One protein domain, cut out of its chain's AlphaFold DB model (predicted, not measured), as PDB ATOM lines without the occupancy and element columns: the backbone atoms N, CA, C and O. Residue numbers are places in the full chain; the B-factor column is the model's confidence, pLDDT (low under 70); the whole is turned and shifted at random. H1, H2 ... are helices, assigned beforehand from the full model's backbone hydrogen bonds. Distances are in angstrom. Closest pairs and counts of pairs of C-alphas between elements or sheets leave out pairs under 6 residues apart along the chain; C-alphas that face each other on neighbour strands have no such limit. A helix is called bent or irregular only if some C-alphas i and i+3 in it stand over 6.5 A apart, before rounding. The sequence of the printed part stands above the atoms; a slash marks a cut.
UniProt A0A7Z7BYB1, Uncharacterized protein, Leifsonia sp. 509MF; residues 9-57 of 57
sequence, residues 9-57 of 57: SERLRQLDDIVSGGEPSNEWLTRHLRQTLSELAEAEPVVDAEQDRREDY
ATOM      1  N   SER A   9     -42.899 -30.965  15.667       93.88
ATOM      2  CA  SER A   9     -41.912 -32.043  15.808       93.88
ATOM      3  C   SER A   9     -41.321 -32.501  14.470       93.88
ATOM      4  O   SER A   9     -40.142 -32.844  14.410       93.88
ATOM      5  N   GLU A  10     -42.109 -32.507  13.393       95.88
ATOM      6  CA  GLU A  10     -41.625 -32.851  12.049       95.88
ATOM      7  C   GLU A  10     -40.716 -31.761  11.484       95.88
ATOM      8  O   GLU A  10     -39.667 -32.078  10.925       95.88
ATOM      9  N   ARG A  11     -41.070 -30.488  11.689       94.69
ATOM     10  CA  ARG A  11     -40.238 -29.349  11.279       94.69
ATOM     11  C   ARG A  11     -38.904 -29.304  12.017       94.69
ATOM     12  O   ARG A  11     -37.896 -28.995  11.398       94.69
ATOM     13  N   LEU A  12     -38.887 -29.641  13.311       94.56
ATOM     14  CA  LEU A  12     -37.645 -29.755  14.086       94.56
ATOM     15  C   LEU A  12     -36.737 -30.851  13.523       94.56
ATOM     16  O   LEU A  12     -35.571 -30.591  13.260       94.56
ATOM     17  N   ARG A  13     -37.291 -32.037  13.234       95.94
ATOM     18  CA  ARG A  13     -36.523 -33.122  12.603       95.94
ATOM     19  C   ARG A  13     -35.944 -32.703  11.247       95.94
ATOM     20  O   ARG A  13     -34.779 -32.959  10.982       95.94
ATOM     21  N   GLN A  14     -36.742 -32.044  10.405       94.69
ATOM     22  CA  GLN A  14     -36.285 -31.533   9.106       94.69
ATOM     23  C   GLN A  14     -35.165 -30.492   9.256       94.69
ATOM     24  O   GLN A  14     -34.215 -30.505   8.478       94.69
ATOM     25  N   LEU A  15     -35.250 -29.608  10.258       93.62
ATOM     26  CA  LEU A  15     -34.191 -28.646  10.566       93.62
ATOM     27  C   LEU A  15     -32.895 -29.354  10.981       93.62
ATOM     28  O   LEU A  15     -31.833 -29.007  10.467       93.62
ATOM     29  N   ASP A  16     -32.981 -30.354  11.859       94.69
ATOM     30  CA  ASP A  16     -31.822 -31.133  12.309       94.69
ATOM     31  C   ASP A  16     -31.152 -31.880  11.144       94.69
ATOM     32  O   ASP A  16     -29.922 -31.869  11.026       94.69
ATOM     33  N   ASP A  17     -31.942 -32.475  10.245       94.62
ATOM     34  CA  ASP A  17     -31.443 -33.146   9.036       94.62
ATOM     35  C   ASP A  17     -30.727 -32.157   8.101       94.62
ATOM     36  O   ASP A  17     -29.648 -32.455   7.578       94.62
ATOM     37  N   ILE A  18     -31.288 -30.956   7.923       91.88
ATOM     38  CA  ILE A  18     -30.695 -29.887   7.110       91.88
ATOM     39  C   ILE A  18     -29.356 -29.432   7.693       91.88
ATOM     40  O   ILE A  18     -28.366 -29.392   6.963       91.88
ATOM     41  N   VAL A  19     -29.313 -29.131   8.993       90.56
ATOM     42  CA  VAL A  19     -28.097 -28.674   9.686       90.56
ATOM     43  C   VAL A  19     -27.021 -29.763   9.692       90.56
ATOM     44  O   VAL A  19     -25.835 -29.469   9.548       90.56
ATOM     45  N   SER A  20     -27.422 -31.033   9.795       91.69
ATOM     46  CA  SER A  20     -26.506 -32.177   9.706       91.69
ATOM     47  C   SER A  20     -25.934 -32.370   8.296       91.69
ATOM     48  O   SER A  20     -24.817 -32.865   8.145       91.69
ATOM     49  N   GLY A  21     -26.682 -31.975   7.261       88.75
ATOM     50  CA  GLY A  21     -26.259 -32.008   5.859       88.75
ATOM     51  C   GLY A  21     -25.380 -30.827   5.430       88.75
ATOM     52  O   GLY A  21     -24.779 -30.877   4.354       88.75
ATOM     53  N   GLY A  22     -25.284 -29.779   6.250       88.25
ATOM     54  CA  GLY A  22     -24.489 -28.583   5.986       88.25
ATOM     55  C   GLY A  22     -25.115 -27.321   6.576       88.25
ATOM     56  O   GLY A  22     -26.194 -27.347   7.156       88.25
ATOM     57  N   GLU A  23     -24.433 -26.188   6.423       90.25
ATOM     58  CA  GLU A  23     -24.934 -24.919   6.954       90.25
ATOM     59  C   GLU A  23     -26.029 -24.336   6.035       90.25
ATOM     60  O   GLU A  23     -25.753 -24.042   4.863       90.25
ATOM     61  N   PRO A  24     -27.279 -24.174   6.514       89.81
ATOM     62  CA  PRO A  24     -28.325 -23.506   5.748       89.81
ATOM     63  C   PRO A  24     -27.998 -22.022   5.557       89.81
ATOM     64  O   PRO A  24     -27.307 -21.400   6.362       89.81
ATOM     65  N   SER A  25     -28.532 -21.412   4.498       93.38
ATOM     66  CA  SER A  25     -28.305 -19.987   4.264       93.38
ATOM     67  C   SER A  25     -29.006 -19.123   5.318       93.38
ATOM     68  O   SER A  25     -30.121 -19.414   5.760       93.38
ATOM     69  N   ASN A  26     -28.390 -17.988   5.662       94.25
ATOM     70  CA  ASN A  26     -28.986 -17.008   6.579       94.25
ATOM     71  C   ASN A  26     -30.359 -16.507   6.105       94.25
ATOM     72  O   ASN A  26     -31.231 -16.225   6.925       94.25
ATOM     73  N   GLU A  27     -30.566 -16.404   4.791       94.81
ATOM     74  CA  GLU A  27     -31.855 -16.025   4.205       94.81
ATOM     75  C   GLU A  27     -32.942 -17.060   4.521       94.81
ATOM     76  O   GLU A  27     -34.027 -16.700   4.981       94.81
ATOM     77  N   TRP A  28     -32.629 -18.347   4.344       94.50
ATOM     78  CA  TRP A  28     -33.552 -19.443   4.628       94.50
ATOM     79  C   TRP A  28     -33.888 -19.516   6.125       94.50
ATOM     80  O   TRP A  28     -35.066 -19.571   6.486       94.50
ATOM     81  N   LEU A  29     -32.880 -19.395   7.000       93.44
ATOM     82  CA  LEU A  29     -33.069 -19.348   8.458       93.44
ATOM     83  C   LEU A  29     -33.949 -18.169   8.886       93.44
ATOM     84  O   LEU A  29     -34.884 -18.331   9.667       93.44
ATOM     85  N   THR A  30     -33.679 -16.979   8.344       95.50
ATOM     86  CA  THR A  30     -34.441 -15.764   8.667       95.50
ATOM     87  C   THR A  30     -35.904 -15.905   8.258       95.50
ATOM     88  O   THR A  30     -36.797 -15.488   8.998       95.50
ATOM     89  N   ARG A  31     -36.169 -16.506   7.093       94.44
ATOM     90  CA  ARG A  31     -37.529 -16.759   6.608       94.44
ATOM     91  C   ARG A  31     -38.294 -17.698   7.544       94.44
ATOM     92  O   ARG A  31     -39.400 -17.351   7.954       94.44
ATOM     93  N   HIS A  32     -37.699 -18.824   7.941       93.94
ATOM     94  CA  HIS A  32     -38.358 -19.775   8.845       93.94
ATOM     95  C   HIS A  32     -38.523 -19.253  10.273       93.94
ATOM     96  O   HIS A  32     -39.545 -19.525  10.905       93.94
ATOM     97  N   LEU A  33     -37.575 -18.451  10.768       94.19
ATOM     98  CA  LEU A  33     -37.719 -17.793  12.064       94.19
ATOM     99  C   LEU A  33     -38.905 -16.823  12.060       94.19
ATOM    100  O   LEU A  33     -39.721 -16.856  12.975       94.19
ATOM    101  N   ARG A  34     -39.039 -15.998  11.012       96.25
ATOM    102  CA  ARG A  34     -40.185 -15.087  10.866       96.25
ATOM    103  C   ARG A  34     -41.504 -15.844  10.826       96.25
ATOM    104  O   ARG A  34     -42.419 -15.474  11.547       96.25
ATOM    105  N   GLN A  35     -41.575 -16.915  10.038       93.06
ATOM    106  CA  GLN A  35     -42.767 -17.755   9.966       93.06
ATOM    107  C   GLN A  35     -43.141 -18.324  11.343       93.06
ATOM    108  O   GLN A  35     -44.283 -18.195  11.767       93.06
ATOM    109  N   THR A  36     -42.174 -18.898  12.062       91.75
ATOM    110  CA  THR A  36     -42.417 -19.511  13.378       91.75
ATOM    111  C   THR A  36     -42.884 -18.481  14.407       91.75
ATOM    112  O   THR A  36     -43.778 -18.766  15.197       91.75
ATOM    113  N   LEU A  37     -42.309 -17.274  14.396       93.50
ATOM    114  CA  LEU A  37     -42.727 -16.198  15.296       93.50
ATOM    115  C   LEU A  37     -44.124 -15.667  14.951       93.50
ATOM    116  O   LEU A  37     -44.876 -15.335  15.861       93.50
ATOM    117  N   SER A  38     -44.493 -15.617  13.668       93.44
ATOM    118  CA  SER A  38     -45.857 -15.270  13.253       93.44
ATOM    119  C   SER A  38     -46.876 -16.314  13.709       93.44
ATOM    120  O   SER A  38     -47.884 -15.947  14.300       93.44
ATOM    121  N   GLU A  39     -46.589 -17.604  13.516       90.31
ATOM    122  CA  GLU A  39     -47.446 -18.695  14.003       90.31
ATOM    123  C   GLU A  39     -47.590 -18.675  15.535       90.31
ATOM    124  O   GLU A  39     -48.668 -18.941  16.060       90.31
ATOM    125  N   LEU A  40     -46.515 -18.341  16.261       88.44
ATOM    126  CA  LEU A  40     -46.550 -18.209  17.717       88.44
ATOM    127  C   LEU A  40     -47.437 -17.039  18.154       88.44
ATOM    128  O   LEU A  40     -48.293 -17.228  19.011       88.44
ATOM    129  N   ALA A  41     -47.277 -15.866  17.539       90.38
ATOM    130  CA  ALA A  41     -48.085 -14.685  17.849       90.38
ATOM    131  C   ALA A  41     -49.585 -14.909  17.579       90.38
ATOM    132  O   ALA A  41     -50.435 -14.368  18.280       90.38
ATOM    133  N   GLU A  42     -49.931 -15.730  16.584       88.88
ATOM    134  CA  GLU A  42     -51.319 -16.137  16.335       88.88
ATOM    135  C   GLU A  42     -51.860 -17.096  17.412       88.88
ATOM    136  O   GLU A  42     -53.061 -17.097  17.689       88.88
ATOM    137  N   ALA A  43     -50.990 -17.896  18.036       83.19
ATOM    138  CA  ALA A  43     -51.353 -18.854  19.079       83.19
ATOM    139  C   ALA A  43     -51.395 -18.251  20.499       83.19
ATOM    140  O   ALA A  43     -52.158 -18.743  21.331       83.19
ATOM    141  N   GLU A  44     -50.624 -17.194  20.780       78.75
ATOM    142  CA  GLU A  44     -50.601 -16.466  22.066       78.75
ATOM    143  C   GLU A  44     -51.998 -16.137  22.639       78.75
ATOM    144  O   GLU A  44     -52.268 -16.542  23.771       78.75
ATOM    145  N   PRO A  45     -52.950 -15.539  21.891       73.38
ATOM    146  CA  PRO A  45     -54.273 -15.214  22.438       73.38
ATOM    147  C   PRO A  45     -55.101 -16.441  22.854       73.38
ATOM    148  O   PRO A  45     -56.014 -16.319  23.670       73.38
ATOM    149  N   VAL A  46     -54.811 -17.627  22.308       71.75
ATOM    150  CA  VAL A  46     -55.473 -18.880  22.712       71.75
ATOM    151  C   VAL A  46     -54.909 -19.384  24.038       71.75
ATOM    152  O   VAL A  46     -55.651 -19.916  24.861       71.75
ATOM    153  N   VAL A  47     -53.604 -19.218  24.254       67.81
ATOM    154  CA  VAL A  47     -52.935 -19.619  25.495       67.81
ATOM    155  C   VAL A  47     -53.378 -18.725  26.649       67.81
ATOM    156  O   VAL A  47     -53.744 -19.258  27.695       67.81
ATOM    157  N   ASP A  48     -53.425 -17.411  26.435       68.69
ATOM    158  CA  ASP A  48     -53.862 -16.449  27.452       68.69
ATOM    159  C   ASP A  48     -55.326 -16.695  27.858       68.69
ATOM    160  O   ASP A  48     -55.641 -16.798  29.042       68.69
ATOM    161  N   ALA A  49     -56.220 -16.927  26.888       67.94
ATOM    162  CA  ALA A  49     -57.631 -17.213  27.163       67.94
ATOM    163  C   ALA A  49     -57.862 -18.539  27.921       67.94
ATOM    164  O   ALA A  49     -58.792 -18.651  28.721       67.94
ATOM    165  N   GLU A  50     -57.038 -19.563  27.679       68.31
ATOM    166  CA  GLU A  50     -57.103 -20.832  28.416       68.31
ATOM    167  C   GLU A  50     -56.458 -20.744  29.808       68.31
ATOM    168  O   GLU A  50     -56.842 -21.501  30.704       68.31
ATOM    169  N   GLN A  51     -55.498 -19.838  30.011       66.06
ATOM    170  CA  GLN A  51     -54.941 -19.546  31.332       66.06
ATOM    171  C   GLN A  51     -55.951 -18.797  32.206       66.06
ATOM    172  O   GLN A  51     -56.252 -19.295  33.290       66.06
ATOM    173  N   ASP A  52     -56.573 -17.729  31.700       66.94
ATOM    174  CA  ASP A  52     -57.629 -16.990  32.414       66.94
ATOM    175  C   ASP A  52     -58.769 -17.927  32.859       66.94
ATOM    176  O   ASP A  52     -59.217 -17.910  34.005       66.94
ATOM    177  N   ARG A  53     -59.186 -18.852  31.982       65.50
ATOM    178  CA  ARG A  53     -60.243 -19.830  32.287       65.50
ATOM    179  C   ARG A  53     -59.884 -20.808  33.411       65.50
ATOM    180  O   ARG A  53     -60.783 -21.337  34.063       65.50
ATOM    181  N   ARG A  54     -58.597 -21.115  33.593       66.88
ATOM    182  CA  ARG A  54     -58.112 -22.006  34.660       66.88
ATOM    183  C   ARG A  54     -57.987 -21.293  36.000       66.88
ATOM    184  O   ARG A  54     -58.031 -21.976  37.014       66.88
ATOM    185  N   GLU A  55     -57.817 -19.976  36.005       69.12
ATOM    186  CA  GLU A  55     -57.738 -19.174  37.231       69.12
ATOM    187  C   GLU A  55     -59.127 -18.880  37.832       69.12
ATOM    188  O   GLU A  55     -59.241 -18.672  39.038       69.12
ATOM    189  N   ASP A  56     -60.187 -18.955  37.018       62.47
ATOM    190  CA  ASP A  56     -61.590 -18.785  37.428       62.47
ATOM    191  C   ASP A  56     -62.245 -20.042  38.068       62.47
ATOM    192  O   ASP A  56     -63.434 -20.004  38.410       62.47
ATOM    193  N   TYR A  57     -61.515 -21.158  38.233       53.97
ATOM    194  CA  TYR A  57     -62.017 -22.446  38.762       53.97
ATOM    195  C   TYR A  57     -61.245 -22.927  39.997       53.97
ATOM    196  O   TYR A  57     -61.904 -23.419  40.945       53.97
TER     197      TYR A  57
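AT A GLANCE: This is residues 9 to 57 of the 57 residues of an uncharacterized protein of Leifsonia sp. 509MF (UniProt A0A7Z7BYB1). From its first residue, the printed part makes an open hook: the short helix H1 leads to a turn, after which the backbone folds back into the long, bent helix H2, with a gap between them. Residues 33 to 57 stick out. It is all helix, with 49 residues printed, H1 then H2 and no named strand, extended at a radius of gyration of the C-alphas of 16.1 A, spanning 50 by 19 by 11 A.

HOW THE PARTS SIT: H1, residues 9 to 21, joins H2, residues 26 to 55, by a tight link of 4 residues. H2 was assigned as one helix by its hydrogen bonds, but is bent: C-alphas 42 and 45 are 6.8 A apart. Its arms H2a, residues 26 to 42, and H2b, residues 45 to 55, stand at a steep tilt of 41 degrees. H1 is apart from both arms. In H1, H2a and H2b every O i to N i+4 pair is within hydrogen-bond range.

IN THESE COORDINATES: Find C-alpha 9 at (-41.912, -32.043, 15.808); H1 runs 18.5 A from there. H2a begins at (-28.986, -17.008, 6.579) and runs 24.4 A; H2b runs 15.7 A to C-alpha 55 at (-57.738, -19.174, 37.231).

THE WHOLE: The C-alphas farthest apart, Gly 22 and Tyr 57, are 50.2 A apart. The printed part has no cut; look for pLDDT under 70 at residues 47 to 57.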